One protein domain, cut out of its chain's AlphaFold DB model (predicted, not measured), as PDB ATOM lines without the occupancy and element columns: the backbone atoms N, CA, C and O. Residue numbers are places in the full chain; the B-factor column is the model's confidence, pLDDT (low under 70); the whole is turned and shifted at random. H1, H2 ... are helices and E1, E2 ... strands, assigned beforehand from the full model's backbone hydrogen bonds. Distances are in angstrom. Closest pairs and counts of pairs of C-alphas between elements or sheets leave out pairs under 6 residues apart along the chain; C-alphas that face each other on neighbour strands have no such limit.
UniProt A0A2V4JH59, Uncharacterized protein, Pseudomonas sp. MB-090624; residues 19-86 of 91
ATOM      1  N   TYR A  19     220.143 192.881 224.561       94.06
ATOM      2  CA  TYR A  19     219.164 192.972 225.634       94.06
ATOM      3  C   TYR A  19     219.323 191.779 226.571       94.06
ATOM      4  O   TYR A  19     219.276 190.631 226.131       94.06
ATOM      5  N   ASP A  20     219.516 192.063 227.853       93.31
ATOM      6  CA  ASP A  20     219.561 191.065 228.913       93.31
ATOM      7  C   ASP A  20     218.166 190.918 229.530       93.31
ATOM      8  O   ASP A  20     217.644 191.838 230.166       93.31
ATOM      9  N   LEU A  21     217.555 189.747 229.332       88.88
ATOM     10  CA  LEU A  21     216.224 189.420 229.851       88.88
ATOM     11  C   LEU A  21     216.185 189.329 231.383       88.88
ATOM     12  O   LEU A  21     215.143 189.616 231.974       88.88
ATOM     13  N   SER A  22     217.287 188.922 232.017       91.31
ATOM     14  CA  SER A  22     217.374 188.758 233.471       91.31
ATOM     15  C   SER A  22     217.478 190.109 234.174       91.31
ATOM     16  O   SER A  22     216.740 190.377 235.123       91.31
ATOM     17  N   GLU A  23     218.300 191.006 233.630       90.69
ATOM     18  CA  GLU A  23     218.525 192.344 234.183       90.69
ATOM     19  C   GLU A  23     217.533 193.397 233.658       90.69
ATOM     20  O   GLU A  23     217.440 194.500 234.216       90.69
ATOM     21  N   LYS A  24     216.766 193.050 232.614       92.06
ATOM     22  CA  LYS A  24     215.876 193.939 231.847       92.06
ATOM     23  C   LYS A  24     216.602 195.189 231.357       92.06
ATOM     24  O   LYS A  24     216.153 196.316 231.572       92.06
ATOM     25  N   GLN A  25     217.764 194.988 230.746       95.69
ATOM     26  CA  GLN A  25     218.691 196.058 230.397       95.69
ATOM     27  C   GLN A  25     219.165 195.931 228.952       95.69
ATOM     28  O   GLN A  25     219.509 194.847 228.488       95.69
ATOM     29  N   PHE A  26     219.233 197.066 228.266       95.50
ATOM     30  CA  PHE A  26     219.878 197.201 226.971       95.50
ATOM     31  C   PHE A  26     221.358 197.523 227.148       95.50
ATOM     32  O   PHE A  26     221.735 198.293 228.037       95.50
ATOM     33  N   SER A  27     222.197 196.961 226.287       94.62
ATOM     34  CA  SER A  27     223.613 197.294 226.226       94.62
ATOM     35  C   SER A  27     224.109 197.447 224.792       94.62
ATOM     36  O   SER A  27     223.686 196.742 223.873       94.62
ATOM     37  N   MET A  28     225.023 198.393 224.603       93.06
ATOM     38  CA  MET A  28     225.698 198.662 223.339       93.06
ATOM     39  C   MET A  28     227.213 198.675 223.574       93.06
ATOM     40  O   MET A  28     227.658 199.327 224.522       93.06
ATOM     41  N   PRO A  29     228.020 197.970 222.760       89.06
ATOM     42  CA  PRO A  29     229.475 198.069 222.836       89.06
ATOM     43  C   PRO A  29     229.937 199.517 222.632       89.06
ATOM     44  O   PRO A  29     229.489 200.187 221.707       89.06
ATOM     45  N   CYS A  30     230.851 199.991 223.472       86.06
ATOM     46  CA  CYS A  30     231.483 201.301 223.336       86.06
ATOM     47  C   CYS A  30     232.956 201.184 223.722       86.06
ATOM     48  O   CYS A  30     233.351 201.663 224.784       86.06
ATOM     49  N   PRO A  31     233.763 200.512 222.892       78.25
ATOM     50  CA  PRO A  31     235.170 200.322 223.199       78.25
ATOM     51  C   PRO A  31     235.893 201.674 223.210       78.25
ATOM     52  O   PRO A  31     235.643 202.518 222.352       78.25
ATOM     53  N   MET A  32     236.757 201.906 224.198       76.38
ATOM     54  CA  MET A  32     237.522 203.150 224.341       76.38
ATOM     55  C   MET A  32     238.985 202.816 224.642       76.38
ATOM     56  O   MET A  32     239.284 202.197 225.663       76.38
ATOM     57  N   GLY A  33     239.906 203.251 223.775       75.06
ATOM     58  CA  GLY A  33     241.321 202.879 223.892       75.06
ATOM     59  C   GLY A  33     241.513 201.371 223.706       75.06
ATOM     60  O   GLY A  33     240.994 200.809 222.749       75.06
ATOM     61  N   ASP A  34     242.213 200.716 224.637       74.50
ATOM     62  CA  ASP A  34     242.492 199.270 224.576       74.50
ATOM     63  C   ASP A  34     241.394 198.397 225.215       74.50
ATOM     64  O   ASP A  34     241.481 197.166 225.195       74.50
ATOM     65  N   ASP A  35     240.364 199.007 225.811       78.38
ATOM     66  CA  ASP A  35     239.302 198.277 226.501       78.38
ATOM     67  C   ASP A  35     238.135 197.962 225.557       78.38
ATOM     68  O   ASP A  35     237.173 198.721 225.402       78.38
ATOM     69  N   TRP A  36     238.236 196.793 224.926       71.06
ATOM     70  CA  TRP A  36     237.244 196.259 223.993       71.06
ATOM     71  C   TRP A  36     235.940 195.800 224.661       71.06
ATOM     72  O   TRP A  36     234.971 195.516 223.957       71.06
ATOM     73  N   LEU A  37     235.903 195.694 225.994       81.62
ATOM     74  CA  LEU A  37     234.775 195.120 226.735       81.62
ATOM     75  C   LEU A  37     233.835 196.178 227.324       81.62
ATOM     76  O   LEU A  37     232.855 195.822 227.983       81.62
ATOM     77  N   GLN A  38     234.095 197.465 227.086       86.38
ATOM     78  CA  GLN A  38     233.223 198.528 227.576       86.38
ATOM     79  C   GLN A  38     231.868 198.533 226.875       86.38
ATOM     80  O   GLN A  38     231.745 198.381 225.657       86.38
ATOM     81  N   GLU A  39     230.828 198.759 227.674       91.56
ATOM     82  CA  GLU A  39     229.441 198.774 227.235       91.56
ATOM     83  C   GLU A  39     228.715 199.984 227.820       91.56
ATOM     84  O   GLU A  39     228.819 200.286 229.010       91.56
ATOM     85  N   ILE A  40     227.909 200.640 226.993       92.12
ATOM     86  CA  ILE A  40     226.911 201.606 227.444       92.12
ATOM     87  C   ILE A  40     225.667 200.810 227.792       92.12
ATOM     88  O   ILE A  40     225.171 200.041 226.973       92.12
ATOM     89  N   ARG A  41     225.166 200.994 229.007       94.69
ATOM     90  CA  ARG A  41     224.038 200.237 229.543       94.69
ATOM     91  C   ARG A  41     222.866 201.157 229.834       94.69
ATOM     92  O   ARG A  41     223.061 202.277 230.303       94.69
ATOM     93  N   HIS A  42     221.658 200.668 229.595       95.69
ATOM     94  CA  HIS A  42     220.431 201.387 229.900       95.69
ATOM     95  C   HIS A  42     219.321 200.448 230.328       95.69
ATOM     96  O   HIS A  42     218.973 199.492 229.639       95.69
ATOM     97  N   LYS A  43     218.766 200.742 231.495       94.69
ATOM     98  CA  LYS A  43     217.622 200.043 232.055       94.69
ATOM     99  C   LYS A  43     216.421 200.983 231.934       94.69
ATOM    100  O   LYS A  43     216.382 201.951 232.692       94.69
ATOM    101  N   PRO A  44     215.518 200.768 230.965       92.12
ATOM    102  CA  PRO A  44     214.369 201.643 230.789       92.12
ATOM    103  C   PRO A  44     213.421 201.509 231.976       92.12
ATOM    104  O   PRO A  44     213.257 200.420 232.535       92.12
ATOM    105  N   ASP A  45     212.801 202.625 232.332       89.75
ATOM    106  CA  ASP A  45     211.755 202.709 233.340       89.75
ATOM    107  C   ASP A  45     210.614 203.560 232.759       89.75
ATOM    108  O   ASP A  45     210.834 204.745 232.495       89.75
ATOM    109  N   PRO A  46     209.436 202.977 232.464       90.62
ATOM    110  CA  PRO A  46     209.039 201.588 232.706       90.62
ATOM    111  C   PRO A  46     209.738 200.566 231.790       90.62
ATOM    112  O   PRO A  46     210.257 200.888 230.721       90.62
ATOM    113  N   PHE A  47     209.725 199.294 232.201       92.62
ATOM    114  CA  PHE A  47     210.264 198.194 231.393       92.62
ATOM    115  C   PHE A  47     209.437 197.942 230.125       92.62
ATOM    116  O   PHE A  47     208.214 198.105 230.155       92.62
ATOM    117  N   PRO A  48     210.066 197.455 229.039       93.62
ATOM    118  CA  PRO A  48     209.327 196.987 227.874       93.62
ATOM    119  C   PRO A  48     208.426 195.804 228.248       93.62
ATOM    120  O   PRO A  48     208.810 194.928 229.028       93.62
ATOM    121  N   GLU A  49     207.231 195.763 227.660       93.12
ATOM    122  CA  GLU A  49     206.300 194.638 227.795       93.12
ATOM    123  C   GLU A  49     206.798 193.416 227.021       93.12
ATOM    124  O   GLU A  49     206.604 192.275 227.445       93.12
ATOM    125  N   LEU A  50     207.470 193.659 225.892       92.81
ATOM    126  CA  LEU A  50     208.022 192.614 225.048       92.81
ATOM    127  C   LEU A  50     209.355 193.052 224.451       92.81
ATOM    128  O   LEU A  50     209.474 194.151 223.917       92.81
ATOM    129  N   VAL A  51     210.326 192.144 224.470       94.00
ATOM    130  CA  VAL A  51     211.522 192.226 223.629       94.00
ATOM    131  C   VAL A  51     211.649 190.910 222.879       94.00
ATOM    132  O   VAL A  51     211.695 189.845 223.496       94.00
ATOM    133  N   LYS A  52     211.680 190.976 221.551       93.38
ATOM    134  CA  LYS A  52     211.939 189.832 220.673       93.38
ATOM    135  C   LYS A  52     213.081 190.166 219.731       93.38
ATOM    136  O   LYS A  52     213.168 191.284 219.239       93.38
ATOM    137  N   VAL A  53     213.936 189.184 219.480       90.19
ATOM    138  CA  VAL A  53     215.021 189.282 218.503       90.19
ATOM    139  C   VAL A  53     214.749 188.235 217.436       90.19
ATOM    140  O   VAL A  53     214.609 187.061 217.769       90.19
ATOM    141  N   ASP A  54     214.642 188.673 216.188       87.88
ATOM    142  CA  ASP A  54     214.365 187.820 215.036       87.88
ATOM    143  C   ASP A  54     215.202 188.285 213.841       87.88
ATOM    144  O   ASP A  54     215.176 189.461 213.496       87.88
ATOM    145  N   GLU A  55     216.001 187.389 213.260       83.56
ATOM    146  CA  GLU A  55     216.824 187.629 212.054       83.56
ATOM    147  C   GLU A  55     217.598 188.972 212.009       83.56
ATOM    148  O   GLU A  55     217.728 189.611 210.968       83.56
ATOM    149  N   GLY A  56     218.152 189.413 213.146       83.62
ATOM    150  CA  GLY A  56     218.914 190.670 213.239       83.62
ATOM    151  C   GLY A  56     218.060 191.926 213.455       83.62
ATOM    152  O   GLY A  56     218.605 193.021 213.581       83.62
ATOM    153  N   LEU A  57     216.742 191.775 213.566       89.06
ATOM    154  CA  LEU A  57     215.807 192.804 214.000       89.06
ATOM    155  C   LEU A  57     215.440 192.588 215.473       89.06
ATOM    156  O   LEU A  57     215.054 191.495 215.886       89.06
ATOM    157  N   MET A  58     215.522 193.649 216.275       93.31
ATOM    158  CA  MET A  58     214.998 193.650 217.640       93.31
ATOM    159  C   MET A  58     213.685 194.428 217.677       93.31
ATOM    160  O   MET A  58     213.654 195.618 217.378       93.31
ATOM    161  N   VAL A  59     212.607 193.751 218.064       92.94
ATOM    162  CA  VAL A  59     211.288 194.349 218.276       92.94
ATOM    163  C   VAL A  59     211.094 194.568 219.768       92.94
ATOM    164  O   VAL A  59     211.105 193.614 220.550       92.94
ATOM    165  N   VAL A  60     210.906 195.828 220.153       93.19
ATOM    166  CA  VAL A  60     210.676 196.244 221.538       93.19
ATOM    167  C   VAL A  60     209.307 196.903 221.622       93.19
ATOM    168  O   VAL A  60     209.043 197.864 220.908       93.19
ATOM    169  N   ILE A  61     208.442 196.387 222.492       92.38
ATOM    170  CA  ILE A  61     207.099 196.926 222.718       92.38
ATOM    171  C   ILE A  61     207.058 197.550 224.105       92.38
ATOM    172  O   ILE A  61     207.368 196.891 225.101       92.38
ATOM    173  N   PHE A  62     206.637 198.807 224.162       91.81
ATOM    174  CA  PHE A  62     206.301 199.499 225.397       91.81
ATOM    175  C   PHE A  62     204.800 199.732 225.467       91.81
ATOM    176  O   PHE A  62     204.138 199.909 224.447       91.81
ATOM    177  N   LYS A  63     204.289 199.786 226.696       90.44
ATOM    178  CA  LYS A  63     202.910 200.188 226.960       90.44
ATOM    179  C   LYS A  63     202.660 201.657 226.619       90.44
ATOM    180  O   LYS A  63     201.571 202.021 226.186       90.44
ATOM    181  N   GLU A  64     203.665 202.496 226.857       89.62
ATOM    182  CA  GLU A  64     203.586 203.948 226.739       89.62
ATOM    183  C   GLU A  64     204.510 204.450 225.629       89.62
ATOM    184  O   GLU A  64     205.676 204.055 225.528       89.62
ATOM    185  N   HIS A  65     203.983 205.361 224.811       88.12
ATOM    186  CA  HIS A  65     204.709 205.957 223.693       88.12
ATOM    187  C   HIS A  65     205.958 206.728 224.156       88.12
ATOM    188  O   HIS A  65     207.025 206.615 223.555       88.12
ATOM    189  N   GLU A  66     205.856 207.470 225.262       90.44
ATOM    190  CA  GLU A  66     206.969 208.246 225.828       90.44
ATOM    191  C   GLU A  66     208.151 207.358 226.251       90.44
ATOM    192  O   GLU A  66     209.313 207.756 226.118       90.44
ATOM    193  N   SER A  67     207.888 206.126 226.699       91.25
ATOM    194  CA  SER A  67     208.942 205.162 227.035       91.25
ATOM    195  C   SER A  67     209.684 204.688 225.786       91.25
ATOM    196  O   SER A  67     210.914 204.609 225.792       91.25
ATOM    197  N   ALA A  68     208.955 204.435 224.692       90.88
ATOM    198  CA  ALA A  68     209.558 204.097 223.406       90.88
ATOM    199  C   ALA A  68     210.419 205.255 222.874       90.88
ATOM    200  O   ALA A  68     211.568 205.035 222.492       90.88
ATOM    201  N   GLN A  69     209.920 206.494 222.934       92.00
ATOM    202  CA  GLN A  69     210.691 207.686 222.559       92.00
ATOM    203  C   GLN A  69     211.957 207.856 223.405       92.00
ATOM    204  O   GLN A  69     213.021 208.174 222.874       92.00
ATOM    205  N   SER A  70     211.861 207.612 224.712       92.88
ATOM    206  CA  SER A  70     213.004 207.683 225.623       92.88
ATOM    207  C   SER A  70     214.074 206.648 225.266       92.88
ATOM    208  O   SER A  70     215.261 206.984 225.223       92.88
ATOM    209  N   LEU A  71     213.670 205.415 224.930       93.81
ATOM    210  CA  LEU A  71     214.603 204.397 224.442       93.81
ATOM    211  C   LEU A  71     215.239 204.818 223.110       93.81
ATOM    212  O   LEU A  71     216.446 204.677 222.947       93.81
ATOM    213  N   VAL A  72     214.458 205.361 222.174       93.50
ATOM    214  CA  VAL A  72     214.957 205.850 220.875       93.50
ATOM    215  C   VAL A  72     215.993 206.961 221.060       93.50
ATOM    216  O   VAL A  72     217.061 206.914 220.451       93.50
ATOM    217  N   ALA A  73     215.723 207.931 221.935       93.81
ATOM    218  CA  ALA A  73     216.671 208.992 222.259       93.81
ATOM    219  C   ALA A  73     217.971 208.426 222.851       93.81
ATOM    220  O   ALA A  73     219.064 208.834 222.452       93.81
ATOM    221  N   TRP A  74     217.859 207.445 223.753       95.44
ATOM    222  CA  TRP A  74     219.027 206.754 224.293       95.44
ATOM    223  C   TRP A  74     219.806 205.989 223.215       95.44
ATOM    224  O   TRP A  74     221.032 206.056 223.209       95.44
ATOM    225  N   LEU A  75     219.132 205.305 222.285       94.94
ATOM    226  CA  LEU A  75     219.784 204.573 221.193       94.94
ATOM    227  C   LEU A  75     220.630 205.501 220.315       94.94
ATOM    228  O   LEU A  75     221.756 205.145 219.973       94.94
ATOM    229  N   PHE A  76     220.134 206.701 219.997       94.12
ATOM    230  CA  PHE A  76     220.906 207.686 219.236       94.12
ATOM    231  C   PHE A  76     222.128 208.210 220.005       94.12
ATOM    232  O   PHE A  76     223.207 208.325 219.419       94.12
ATOM    233  N   ASP A  77     221.996 208.497 221.306       93.38
ATOM    234  CA  ASP A  77     223.143 208.893 222.139       93.38
ATOM    235  C   ASP A  77     224.179 207.766 222.244       93.38
ATOM    236  O   ASP A  77     225.378 207.988 222.048       93.38
ATOM    237  N   ALA A  78     223.715 206.544 222.515       92.31
ATOM    238  CA  ALA A  78     224.559 205.370 222.658       92.31
ATOM    239  C   ALA A  78     225.330 205.082 221.365       92.31
ATOM    240  O   ALA A  78     226.543 204.894 221.427       92.31
ATOM    241  N   GLU A  79     224.672 205.146 220.204       91.94
ATOM    242  CA  GLU A  79     225.309 204.968 218.896       91.94
ATOM    243  C   GLU A  79     226.385 206.035 218.651       91.94
ATOM    244  O   GLU A  79     227.528 205.714 218.321       91.94
ATOM    245  N   ALA A  80     226.074 207.312 218.893       90.38
ATOM    246  CA  ALA A  80     227.038 208.401 218.735       90.38
ATOM    247  C   ALA A  80     228.248 208.263 219.677       90.38
ATOM    248  O   ALA A  80     229.362 208.699 219.364       90.38
ATOM    249  N   ARG A  81     228.060 207.687 220.866       88.75
ATOM    250  CA  ARG A  81     229.152 207.389 221.803       88.75
ATOM    251  C   ARG A  81     229.958 206.170 221.364       88.75
ATOM    252  O   ARG A  81     231.182 206.264 221.346       88.75
ATOM    253  N   ALA A  82     229.299 205.095 220.943       87.81
ATOM    254  CA  ALA A  82     229.941 203.894 220.424       87.81
ATOM    255  C   ALA A  82     230.828 204.221 219.215       87.81
ATOM    256  O   ALA A  82     232.010 203.886 219.210       87.81
ATOM    257  N   GLN A  83     230.313 204.971 218.235       86.62
ATOM    258  CA  GLN A  83     231.073 205.409 217.057       86.62
ATOM    259  C   GLN A  83     232.293 206.270 217.416       86.62
ATOM    260  O   GLN A  83     233.357 206.138 216.800       86.62
ATOM    261  N   ARG A  84     232.169 207.138 218.430       84.62
ATOM    262  CA  ARG A  84     233.310 207.904 218.956       84.62
ATOM    263  C   ARG A  84     234.350 206.992 219.593       84.62
ATOM    264  O   ARG A  84     235.528 207.168 219.306       84.62
ATOM    265  N   GLY A  85     233.925 206.008 220.382       80.44
ATOM    266  CA  GLY A  85     234.807 204.983 220.939       80.44
ATOM    267  C   GLY A  85     235.567 204.208 219.856       80.44
ATOM    268  O   GLY A  85     236.792 204.140 219.869       80.44
ATOM    269  N   TYR A  86     234.871 203.747 218.815       76.06
ATOM    270  CA  TYR A  86     235.517 203.104 217.665       76.06
ATOM    271  C   TYR A  86     236.515 204.010 216.936       76.06
ATOM    272  O   TYR A  86     237.532 203.536 216.430       76.06
TER     273      TYR A  86
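Overview. This is residues 19 to 86 of the 91 residues of an uncharacterized protein of Pseudomonas sp. MB-090624 (UniProt A0A2V4JH59). What does the model look like? One long helix, H1, makes most of the length, and its residues 71 to 86 cover one face of a small hairpin of two strands, E1 and E2. A second hairpin, E3 and E4, is set apart from the first, with E4 nearest to H1 close to the helix's beginning. What is it made of? The printed part has 68 residues with four named strands and then one named helix, in the order E1, E2, E3, E4, H1; the class is mixed, helices and strands, and both two-stranded sheets are antiparallel. How compact is it? It is elongated, with spans of 39 by 22 by 22 A, and only just compact, close to loose, with a radius of gyration of the C-alphas of 12.8 A.

Along the chain. Where do the strands run? E1 is residues 25 to 29, from C-alpha 25 at (218.691, 196.058, 230.397), 13.3 A long, and E2 is residues 39 to 42, 9.8 A long. E3 is residues 50 to 54, 12.8 A long, and E4 is residues 57 to 61, 13.0 A long. Where is the helix? H1 is residues 65 to 86, 31.5 A from C-alpha 65 at (204.709, 205.957, 223.693) to C-alpha 86 at (235.517, 203.104, 217.665).

Arrangement. How do E1 and E2 pair? They form an antiparallel hairpin with 154 degrees between their directions, and N 28 and O 40 are within hydrogen-bond range at 2.9 A. Residues 19 to 20 also pair, antiparallel, with residues 25 to 26 of E1. How do E3 and E4 pair? They are an antiparallel hairpin at 168 degrees, with N 52 and O 59 within hydrogen-bond range at 2.9 A. Where does H1 come near the strands? Its closest C-alphas with E1 are those of Ala 82 and Pro 29, 6.3 A apart, and with E2 those of Ala 78 and Ile 40, 6.5 A apart. With E4 the closest are those of Ala 68 and Ile 61, 7.6 A apart, while E3 and H1 are apart. What of the helix backbone? In H1 every O i to N i+4 pair is within hydrogen-bond range.

Size, cuts and confidence. How far does it reach? The two C-alphas farthest apart are those of Asp 34 and Lys 63, at 39.7 A. Are there cuts or long links? The printed part has no cut; the links E3 to E4 and E4 to H1 are tight, and those from E1 to E2 and E2 to E3 are short. How confident is the model? The mean pLDDT of the printed part is 89.5, and no printed residue is under 70.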